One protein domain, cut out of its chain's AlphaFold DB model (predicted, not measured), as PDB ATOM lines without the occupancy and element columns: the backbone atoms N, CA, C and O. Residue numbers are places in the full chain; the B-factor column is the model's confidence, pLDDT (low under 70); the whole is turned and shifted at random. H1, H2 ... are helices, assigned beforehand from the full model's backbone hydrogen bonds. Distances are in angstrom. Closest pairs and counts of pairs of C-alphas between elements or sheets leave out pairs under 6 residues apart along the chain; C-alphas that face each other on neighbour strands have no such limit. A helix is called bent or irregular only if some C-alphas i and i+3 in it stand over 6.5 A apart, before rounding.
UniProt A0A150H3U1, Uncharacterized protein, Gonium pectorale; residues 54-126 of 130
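Overview. This is residues 54 to 126 of the 130 residues of an uncharacterized protein of Gonium pectorale (UniProt A0A150H3U1). Four shorter helices gather round a long, kinked one, H3: H2 packs on its first part and H1 on its second, H4 folds back from its end, and H5 crosses near H4. The printed part has 73 residues, with five named helices, H1 to H5, and no named strand: all helix, compact, radius of gyration of the C-alphas 11.1 A, spans 33 by 22 by 21 A.

Arrangement. H1, residues 54 to 64, touches residues 91 to 97 alone of H3, residues 82 to 99; the closest C-alphas, of Cys 56 and Cys 97, are 5.6 A apart. H3 is irregular, C-alphas 90 and 93 being 7.3 A apart, with a kink of 84 degrees near residue 91. H2, residues 66 to 74, touches residues 84 to 90 alone of H3, closest at C-alphas Cys 74 and Cys 84, 5.5 A. H4, residues 101 to 111, touches H3 only at the corner, closest at C-alphas Leu 98 and Trp 104, 4.6 A. H1, H3 and H4 form an up and down bundle, each running against the one before. H5, residues 117 to 125, touches H4, about perpendicular at 80 degrees, closest at C-alphas Asp 108 and Val 117, 5.3 A. Every O i to N i+4 pair is within hydrogen-bond range in H2, H4 and H5, against 4 of 7 in H1 and 4 of 14 in H3, where 11 of 15 O i to N i+3 pairs are.

Along the chain. H1 begins at C-alpha 54 (189.995, 189.781, 209.060); H3 measures 22.9 A from first to last C-alpha; H5 ends at C-alpha 125 (198.362, 194.826, 230.555).

Size, cuts and confidence. The printed part has no cut and no long link; pLDDT is under 70 at residues 63, 64 and 126.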
ATOM      1  N   ALA A  54     190.731 188.653 209.619       80.44
ATOM      2  CA  ALA A  54     189.995 189.781 209.060       80.44
ATOM      3  C   ALA A  54     189.704 190.853 210.121       80.44
ATOM      4  O   ALA A  54     189.876 192.046 209.846       80.44
ATOM      5  N   ASP A  55     189.362 190.447 211.347       77.44
ATOM      6  CA  ASP A  55     189.190 191.367 212.476       77.44
ATOM      7  C   ASP A  55     190.506 192.083 212.810       77.44
ATOM      8  O   ASP A  55     190.517 193.289 213.081       77.44
ATOM      9  N   CYS A  56     191.638 191.385 212.681       81.44
ATOM     10  CA  CYS A  56     192.961 191.978 212.857       81.44
ATOM     11  C   CYS A  56     193.330 192.985 211.773       81.44
ATOM     12  O   CYS A  56     193.931 194.011 212.091       81.44
ATOM     13  N   VAL A  57     192.938 192.765 210.514       80.81
ATOM     14  CA  VAL A  57     193.126 193.761 209.444       80.81
ATOM     15  C   VAL A  57     192.328 195.030 209.742       80.81
ATOM     16  O   VAL A  57     192.848 196.139 209.597       80.81
ATOM     17  N   VAL A  58     191.069 194.892 210.165       78.62
ATOM     18  CA  VAL A  58     190.206 196.039 210.492       78.62
ATOM     19  C   VAL A  58     190.747 196.795 211.703       78.62
ATOM     20  O   VAL A  58     190.832 198.024 211.681       78.62
ATOM     21  N   ALA A  59     191.160 196.075 212.743       70.88
ATOM     22  CA  ALA A  59     191.761 196.661 213.930       70.88
ATOM     23  C   ALA A  59     193.114 197.326 213.619       70.88
ATOM     24  O   ALA A  59     193.365 198.435 214.091       70.88
ATOM     25  N   TYR A  60     193.935 196.738 212.744       72.62
ATOM     26  CA  TYR A  60     195.201 197.322 212.302       72.62
ATOM     27  C   TYR A  60     195.027 198.665 211.594       72.62
ATOM     28  O   TYR A  60     195.825 199.577 211.792       72.62
ATOM     29  N   ARG A  61     193.956 198.839 210.813       79.00
ATOM     30  CA  ARG A  61     193.650 200.131 210.170       79.00
ATOM     31  C   ARG A  61     193.402 201.261 211.174       79.00
ATOM     32  O   ARG A  61     193.492 202.425 210.804       79.00
ATOM     33  N   LYS A  62     193.142 200.946 212.448       70.12
ATOM     34  CA  LYS A  62     193.034 201.939 213.527       70.12
ATOM     35  C   LYS A  62     194.395 202.394 214.069       70.12
ATOM     36  O   LYS A  62     194.430 203.278 214.920       70.12
ATOM     37  N   ARG A  63     195.520 201.849 213.581       69.12
ATOM     38  CA  ARG A  63     196.875 202.317 213.940       69.12
ATOM     39  C   ARG A  63     197.093 203.795 213.604       69.12
ATOM     40  O   ARG A  63     197.863 204.467 214.274       69.12
ATOM     41  N   ASP A  64     196.408 204.277 212.568       69.38
ATOM     42  CA  ASP A  64     196.492 205.652 212.078       69.38
ATOM     43  C   ASP A  64     195.613 206.608 212.914       69.38
ATOM     44  O   ASP A  64     195.522 207.801 212.632       69.38
ATOM     45  N   CYS A  65     194.963 206.111 213.974       72.38
ATOM     46  CA  CYS A  65     194.247 206.956 214.916       72.38
ATOM     47  C   CYS A  65     195.218 207.791 215.775       72.38
ATOM     48  O   CYS A  65     196.264 207.294 216.206       72.38
ATOM     49  N   PRO A  66     194.835 209.030 216.140       80.44
ATOM     50  CA  PRO A  66     195.686 209.941 216.914       80.44
ATOM     51  C   PRO A  66     196.101 209.370 218.279       80.44
ATOM     52  O   PRO A  66     197.160 209.716 218.800       80.44
ATOM     53  N   TYR A  67     195.322 208.433 218.827       80.06
ATOM     54  CA  TYR A  67     195.613 207.752 220.089       80.06
ATOM     55  C   TYR A  67     196.969 207.040 220.101       80.06
ATOM     56  O   TYR A  67     197.620 207.003 221.142       80.06
ATOM     57  N   VAL A  68     197.426 206.514 218.958       79.56
ATOM     58  CA  VAL A  68     198.729 205.839 218.863       79.56
ATOM     59  C   VAL A  68     199.869 206.840 218.976       79.56
ATOM     60  O   VAL A  68     200.816 206.615 219.726       79.56
ATOM     61  N   ALA A  69     199.764 207.977 218.289       83.81
ATOM     62  CA  ALA A  69     200.752 209.045 218.392       83.81
ATOM     63  C   ALA A  69     200.800 209.620 219.818       83.81
ATOM     64  O   ALA A  69     201.876 209.752 220.403       83.81
ATOM     65  N   GLU A  70     199.639 209.887 220.422       86.56
ATOM     66  CA  GLU A  70     199.557 210.364 221.804       86.56
ATOM     67  C   GLU A  70     200.107 209.347 222.808       86.56
ATOM     68  O   GLU A  70     200.778 209.729 223.770       86.56
ATOM     69  N   PHE A  71     199.848 208.056 222.590       87.06
ATOM     70  CA  PHE A  71     200.435 206.994 223.390       87.06
ATOM     71  C   PHE A  71     201.959 207.004 223.274       87.06
ATOM     72  O   PHE A  71     202.630 207.076 224.299       87.06
ATOM     73  N   LYS A  72     202.513 207.024 222.054       86.38
ATOM     74  CA  LYS A  72     203.967 207.055 221.817       86.38
ATOM     75  C   LYS A  72     204.649 208.245 222.487       86.38
ATOM     76  O   LYS A  72     205.760 208.092 222.985       86.38
ATOM     77  N   HIS A  73     204.005 209.409 222.509       87.31
ATOM     78  CA  HIS A  73     204.520 210.588 223.209       87.31
ATOM     79  C   HIS A  73     204.430 210.469 224.735       87.31
ATOM     80  O   HIS A  73     205.298 210.959 225.451       87.31
ATOM     81  N   CYS A  74     203.392 209.812 225.247       86.69
ATOM     82  CA  CYS A  74     203.178 209.630 226.681       86.69
ATOM     83  C   CYS A  74     204.066 208.509 227.267       86.69
ATOM     84  O   CYS A  74     204.572 208.632 228.380       86.69
ATOM     85  N   ALA A  75     204.289 207.437 226.504       86.75
ATOM     86  CA  ALA A  75     204.948 206.197 226.924       86.75
ATOM     87  C   ALA A  75     206.489 206.223 226.847       86.75
ATOM     88  O   ALA A  75     207.146 205.206 227.070       86.75
ATOM     89  N   ILE A  76     207.085 207.387 226.568       86.06
ATOM     90  CA  ILE A  76     208.546 207.571 226.543       86.06
ATOM     91  C   ILE A  76     209.152 207.288 227.933       86.06
ATOM     92  O   ILE A  76     210.283 206.825 228.050       86.06
ATOM     93  N   GLN A  77     208.385 207.526 228.999       81.31
ATOM     94  CA  GLN A  77     208.805 207.331 230.390       81.31
ATOM     95  C   GLN A  77     208.696 205.860 230.808       81.31
ATOM     96  O   GLN A  77     207.728 205.200 230.436       81.31
ATOM     97  N   SER A  78     209.674 205.356 231.573       80.81
ATOM     98  CA  SER A  78     209.706 203.979 232.090       80.81
ATOM     99  C   SER A  78     209.628 203.954 233.622       80.81
ATOM    100  O   SER A  78     210.436 204.644 234.250       80.81
ATOM    101  N   PRO A  79     208.707 203.183 234.237       80.44
ATOM    102  CA  PRO A  79     207.657 202.366 233.606       80.44
ATOM    103  C   PRO A  79     206.584 203.228 232.920       80.44
ATOM    104  O   PRO A  79     206.427 204.408 233.253       80.44
ATOM    105  N   ILE A  80     205.850 202.659 231.956       87.12
ATOM    106  CA  ILE A  80     204.784 203.394 231.258       87.12
ATOM    107  C   ILE A  80     203.718 203.831 232.282       87.12
ATOM    108  O   ILE A  80     203.137 202.993 232.972       87.12
ATOM    109  N   PRO A  81     203.410 205.136 232.397       87.38
ATOM    110  CA  PRO A  81     202.407 205.606 233.343       87.38
ATOM    111  C   PRO A  81     201.023 205.025 233.028       87.38
ATOM    112  O   PRO A  81     200.595 205.046 231.873       87.38
ATOM    113  N   ALA A  82     200.250 204.649 234.051       84.44
ATOM    114  CA  ALA A  82     198.887 204.124 233.876       84.44
ATOM    115  C   ALA A  82     197.985 205.044 233.025       84.44
ATOM    116  O   ALA A  82     197.221 204.578 232.183       84.44
ATOM    117  N   ARG A  83     198.133 206.372 233.163       85.94
ATOM    118  CA  ARG A  83     197.420 207.360 232.326       85.94
ATOM    119  C   ARG A  83     197.731 207.234 230.828       85.94
ATOM    120  O   ARG A  83     196.887 207.563 230.004       85.94
ATOM    121  N   CYS A  84     198.936 206.784 230.479       87.19
ATOM    122  CA  CYS A  84     199.334 206.523 229.103       87.19
ATOM    123  C   CYS A  84     198.736 205.199 228.627       87.19
ATOM    124  O   CYS A  84     198.190 205.154 227.532       87.19
ATOM    125  N   CYS A  85     198.734 204.161 229.466       84.50
ATOM    126  CA  CYS A  85     198.101 202.876 229.157       84.50
ATOM    127  C   CYS A  85     196.605 203.008 228.828       84.50
ATOM    128  O   CYS A  85     196.115 202.346 227.918       84.50
ATOM    129  N   LEU A  86     195.888 203.937 229.471       84.12
ATOM    130  CA  LEU A  86     194.488 204.233 229.132       84.12
ATOM    131  C   LEU A  86     194.297 204.720 227.685       84.12
ATOM    132  O   LEU A  86     193.232 204.508 227.111       84.12
ATOM    133  N   LYS A  87     195.317 205.319 227.052       82.50
ATOM    134  CA  LYS A  87     195.251 205.728 225.636       82.50
ATOM    135  C   LYS A  87     195.255 204.540 224.672       82.50
ATOM    136  O   LYS A  87     194.842 204.697 223.528       82.50
ATOM    137  N   LEU A  88     195.662 203.355 225.132       77.44
ATOM    138  CA  LEU A  88     195.552 202.105 224.380       77.44
ATOM    139  C   LEU A  88     194.193 201.418 224.552       77.44
ATOM    140  O   LEU A  88     193.945 200.435 223.862       77.44
ATOM    141  N   ALA A  89     193.289 201.930 225.397       78.00
ATOM    142  CA  ALA A  89     191.946 201.365 225.563       78.00
ATOM    143  C   ALA A  89     191.201 201.123 224.227       78.00
ATOM    144  O   ALA A  89     190.634 200.044 224.055       78.00
ATOM    145  N   PRO A  90     191.249 202.031 223.227       73.62
ATOM    146  CA  PRO A  90     190.615 201.801 221.922       73.62
ATOM    147  C   PRO A  90     191.270 200.680 221.099       73.62
ATOM    148  O   PRO A  90     190.661 200.161 220.163       73.62
ATOM    149  N   LEU A  91     192.515 200.328 221.431       73.38
ATOM    150  CA  LEU A  91     193.314 199.284 220.794       73.38
ATOM    151  C   LEU A  91     193.307 197.964 221.573       73.38
ATOM    152  O   LEU A  91     193.877 196.993 221.095       73.38
ATOM    153  N   VAL A  92     192.622 197.880 222.718       74.25
ATOM    154  CA  VAL A  92     192.398 196.616 223.443       74.25
ATOM    155  C   VAL A  92     191.903 195.481 222.535       74.25
ATOM    156  O   VAL A  92     192.468 194.400 222.627       74.25
ATOM    157  N   PRO A  93     190.944 195.658 221.604       73.69
ATOM    158  CA  PRO A  93     190.567 194.558 220.709       73.69
ATOM    159  C   PRO A  93     191.709 194.097 219.786       73.69
ATOM    160  O   PRO A  93     191.718 192.952 219.348       73.69
ATOM    161  N   TYR A  94     192.697 194.955 219.517       75.12
ATOM    162  CA  TYR A  94     193.880 194.604 218.733       75.12
ATOM    163  C   TYR A  94     194.923 193.817 219.544       75.12
ATOM    164  O   TYR A  94     195.769 193.157 218.949       75.12
ATOM    165  N   THR A  95     194.878 193.816 220.885       76.81
ATOM    166  CA  THR A  95     195.862 193.059 221.684       76.81
ATOM    167  C   THR A  95     195.734 191.553 221.477       76.81
ATOM    168  O   THR A  95     196.742 190.852 221.493       76.81
ATOM    169  N   ALA A  96     194.529 191.055 221.180       79.88
ATOM    170  CA  ALA A  96     194.317 189.664 220.790       79.88
ATOM    171  C   ALA A  96     195.082 189.312 219.497       79.88
ATOM    172  O   ALA A  96     195.695 188.250 219.411       79.88
ATOM    173  N   CYS A  97     195.135 190.237 218.534       82.69
ATOM    174  CA  CYS A  97     195.853 190.066 217.268       82.69
ATOM    175  C   CYS A  97     197.369 189.986 217.426       82.69
ATOM    176  O   CYS A  97     198.039 189.455 216.543       82.69
ATOM    177  N   LEU A  98     197.923 190.477 218.538       80.88
ATOM    178  CA  LEU A  98     199.360 190.394 218.796       80.88
ATOM    179  C   LEU A  98     199.830 188.938 218.925       80.88
ATOM    180  O   LEU A  98     200.983 188.660 218.637       80.88
ATOM    181  N   GLN A  99     198.947 187.980 219.227       81.69
ATOM    182  CA  GLN A  99     199.299 186.552 219.215       81.69
ATOM    183  C   GLN A  99     199.746 186.048 217.828       81.69
ATOM    184  O   GLN A  99     200.411 185.019 217.727       81.69
ATOM    185  N   ILE A 100     199.410 186.769 216.753       83.38
ATOM    186  CA  ILE A 100     199.838 186.462 215.391       83.38
ATOM    187  C   ILE A 100     201.148 187.226 215.094       83.38
ATOM    188  O   ILE A 100     201.141 188.463 215.082       83.38
ATOM    189  N   PRO A 101     202.260 186.540 214.746       84.12
ATOM    190  CA  PRO A 101     203.584 187.162 214.602       84.12
ATOM    191  C   PRO A 101     203.634 188.352 213.633       84.12
ATOM    192  O   PRO A 101     204.315 189.346 213.878       84.12
ATOM    193  N   LYS A 102     202.867 188.279 212.540       85.81
ATOM    194  CA  LYS A 102     202.742 189.355 211.548       85.81
ATOM    195  C   LYS A 102     202.228 190.656 212.173       85.81
ATOM    196  O   LYS A 102     202.786 191.719 211.915       85.81
ATOM    197  N   TYR A 103     201.179 190.587 212.990       84.44
ATOM    198  CA  TYR A 103     200.569 191.766 213.609       84.44
ATOM    199  C   TYR A 103     201.376 192.281 214.796       84.44
ATOM    200  O   TYR A 103     201.394 193.493 215.018       84.44
ATOM    201  N   TRP A 104     202.099 191.397 215.491       86.12
ATOM    202  CA  TRP A 104     203.106 191.797 216.472       86.12
ATOM    203  C   TRP A 104     204.187 192.663 215.826       86.12
ATOM    204  O   TRP A 104     204.390 193.796 216.251       86.12
ATOM    205  N   ALA A 105     204.835 192.178 214.760       85.94
ATOM    206  CA  ALA A 105     205.901 192.915 214.076       85.94
ATOM    207  C   ALA A 105     205.415 194.273 213.543       85.94
ATOM    208  O   ALA A 105     206.109 195.284 213.647       85.94
ATOM    209  N   LEU A 106     204.190 194.316 213.013       85.31
ATOM    210  CA  LEU A 106     203.583 195.561 212.553       85.31
ATOM    211  C   LEU A 106     203.297 196.538 213.702       85.31
ATOM    212  O   LEU A 106     203.507 197.737 213.535       85.31
ATOM    213  N   ALA A 107     202.808 196.052 214.843       84.25
ATOM    214  CA  ALA A 107     202.559 196.875 216.023       84.25
ATOM    215  C   ALA A 107     203.866 197.417 216.611       84.25
ATOM    216  O   ALA A 107     203.950 198.599 216.939       84.25
ATOM    217  N   ASP A 108     204.896 196.577 216.673       86.19
ATOM    218  CA  ASP A 108     206.213 196.945 217.181       86.19
ATOM    219  C   ASP A 108     206.864 198.019 216.305       86.19
ATOM    220  O   ASP A 108     207.302 199.048 216.812       86.19
ATOM    221  N   GLY A 109     206.780 197.879 214.976       85.81
ATOM    222  CA  GLY A 109     207.228 198.912 214.041       85.81
ATOM    223  C   GLY A 109     206.473 200.241 214.180       85.81
ATOM    224  O   GLY A 109     207.061 201.309 214.011       85.81
ATOM    225  N   VAL A 110     205.181 200.205 214.525       84.62
ATOM    226  CA  VAL A 110     204.392 201.421 214.777       84.62
ATOM    227  C   VAL A 110     204.797 202.084 216.094       84.62
ATOM    228  O   VAL A 110     204.861 203.312 216.147       84.62
ATOM    229  N   LEU A 111     205.068 201.314 217.149       84.50
ATOM    230  CA  LEU A 111     205.440 201.831 218.472       84.50
ATOM    231  C   LEU A 111     206.905 202.293 218.545       84.50
ATOM    232  O   LEU A 111     207.217 203.236 219.283       84.50
ATOM    233  N   ALA A 112     207.772 201.715 217.717       85.75
ATOM    234  CA  ALA A 112     209.162 202.110 217.586       85.75
ATOM    235  C   ALA A 112     209.319 203.604 217.212       85.75
ATOM    236  O   ALA A 112     208.435 204.216 216.592       85.75
ATOM    237  N   PRO A 113     210.445 204.238 217.581       83.69
ATOM    238  CA  PRO A 113     211.534 203.715 218.418       83.69
ATOM    239  C   PRO A 113     211.293 203.883 219.931       83.69
ATOM    240  O   PRO A 113     212.108 203.446 220.735       83.69
ATOM    241  N   ASN A 114     210.204 204.542 220.334       82.62
ATOM    242  CA  ASN A 114     210.016 204.995 221.718       82.62
ATOM    243  C   ASN A 114     209.545 203.880 222.670       82.62
ATOM    244  O   ASN A 114     209.755 203.965 223.881       82.62
ATOM    245  N   VAL A 115     208.863 202.867 222.137       86.12
ATOM    246  CA  VAL A 115     208.254 201.768 222.896       86.12
ATOM    247  C   VAL A 115     208.211 200.501 222.042       86.12
ATOM    248  O   VAL A 115     208.154 200.593 220.819       86.12
ATOM    249  N   THR A 116     208.206 199.339 222.694       87.81
ATOM    250  CA  THR A 116     208.020 198.018 222.070       87.81
ATOM    251  C   THR A 116     206.717 197.388 222.546       87.81
ATOM    252  O   THR A 116     206.221 197.725 223.624       87.81
ATOM    253  N   VAL A 117     206.162 196.458 221.768       86.69
ATOM    254  CA  VAL A 117     204.937 195.726 222.144       86.69
ATOM    255  C   VAL A 117     205.115 194.999 223.475       86.69
ATOM    256  O   VAL A 117     204.234 195.071 224.327       86.69
ATOM    257  N   ASP A 118     206.268 194.365 223.673       86.38
ATOM    258  CA  ASP A 118     206.596 193.624 224.892       86.38
ATOM    259  C   ASP A 118     206.514 194.517 226.140       86.38
ATOM    260  O   ASP A 118     205.772 194.235 227.080       86.38
ATOM    261  N   ARG A 119     207.148 195.695 226.075       85.50
ATOM    262  CA  ARG A 119     207.111 196.692 227.149       85.50
ATOM    263  C   ARG A 119     205.696 197.197 227.426       85.50
ATOM    264  O   ARG A 119     205.343 197.445 228.574       85.50
ATOM    265  N   VAL A 120     204.874 197.354 226.390       86.25
ATOM    266  CA  VAL A 120     203.466 197.734 226.554       86.25
ATOM    267  C   VAL A 120     202.669 196.634 227.249       86.25
ATOM    268  O   VAL A 120     201.895 196.930 228.156       86.25
ATOM    269  N   LEU A 121     202.837 195.374 226.857       83.81
ATOM    270  CA  LEU A 121     202.137 194.254 227.489       83.81
ATOM    271  C   LEU A 121     202.552 194.091 228.954       83.81
ATOM    272  O   LEU A 121     201.683 193.918 229.815       83.81
ATOM    273  N   GLN A 122     203.845 194.255 229.234       85.06
ATOM    274  CA  GLN A 122     204.405 194.221 230.576       85.06
ATOM    275  C   GLN A 122     203.869 195.365 231.453       85.06
ATOM    276  O   GLN A 122     203.299 195.102 232.511       85.06
ATOM    277  N   ASP A 123     203.997 196.621 231.011       84.81
ATOM    278  CA  ASP A 123     203.688 197.793 231.842       84.81
ATOM    279  C   ASP A 123     202.186 198.137 231.879       84.81
ATOM    280  O   ASP A 123     201.702 198.668 232.879       84.81
ATOM    281  N   CYS A 124     201.431 197.864 230.806       81.06
ATOM    282  CA  CYS A 124     200.033 198.296 230.674       81.06
ATOM    283  C   CYS A 124     198.992 197.192 230.845       81.06
ATOM    284  O   CYS A 124     197.865 197.494 231.240       81.06
ATOM    285  N   VAL A 125     199.323 195.944 230.512       74.94
ATOM    286  CA  VAL A 125     198.362 194.826 230.555       74.94
ATOM    287  C   VAL A 125     198.682 193.859 231.698       74.94
ATOM    288  O   VAL A 125     197.817 193.093 232.112       74.94
ATOM    289  N   GLY A 126     199.900 193.908 232.248       65.75
ATOM    290  CA  GLY A 126     200.352 192.945 233.252       65.75
ATOM    291  C   GLY A 126     200.516 191.534 232.682       65.75
ATOM    292  O   GLY A 126     200.643 190.575 233.442       65.75
TER     293      GLY A 126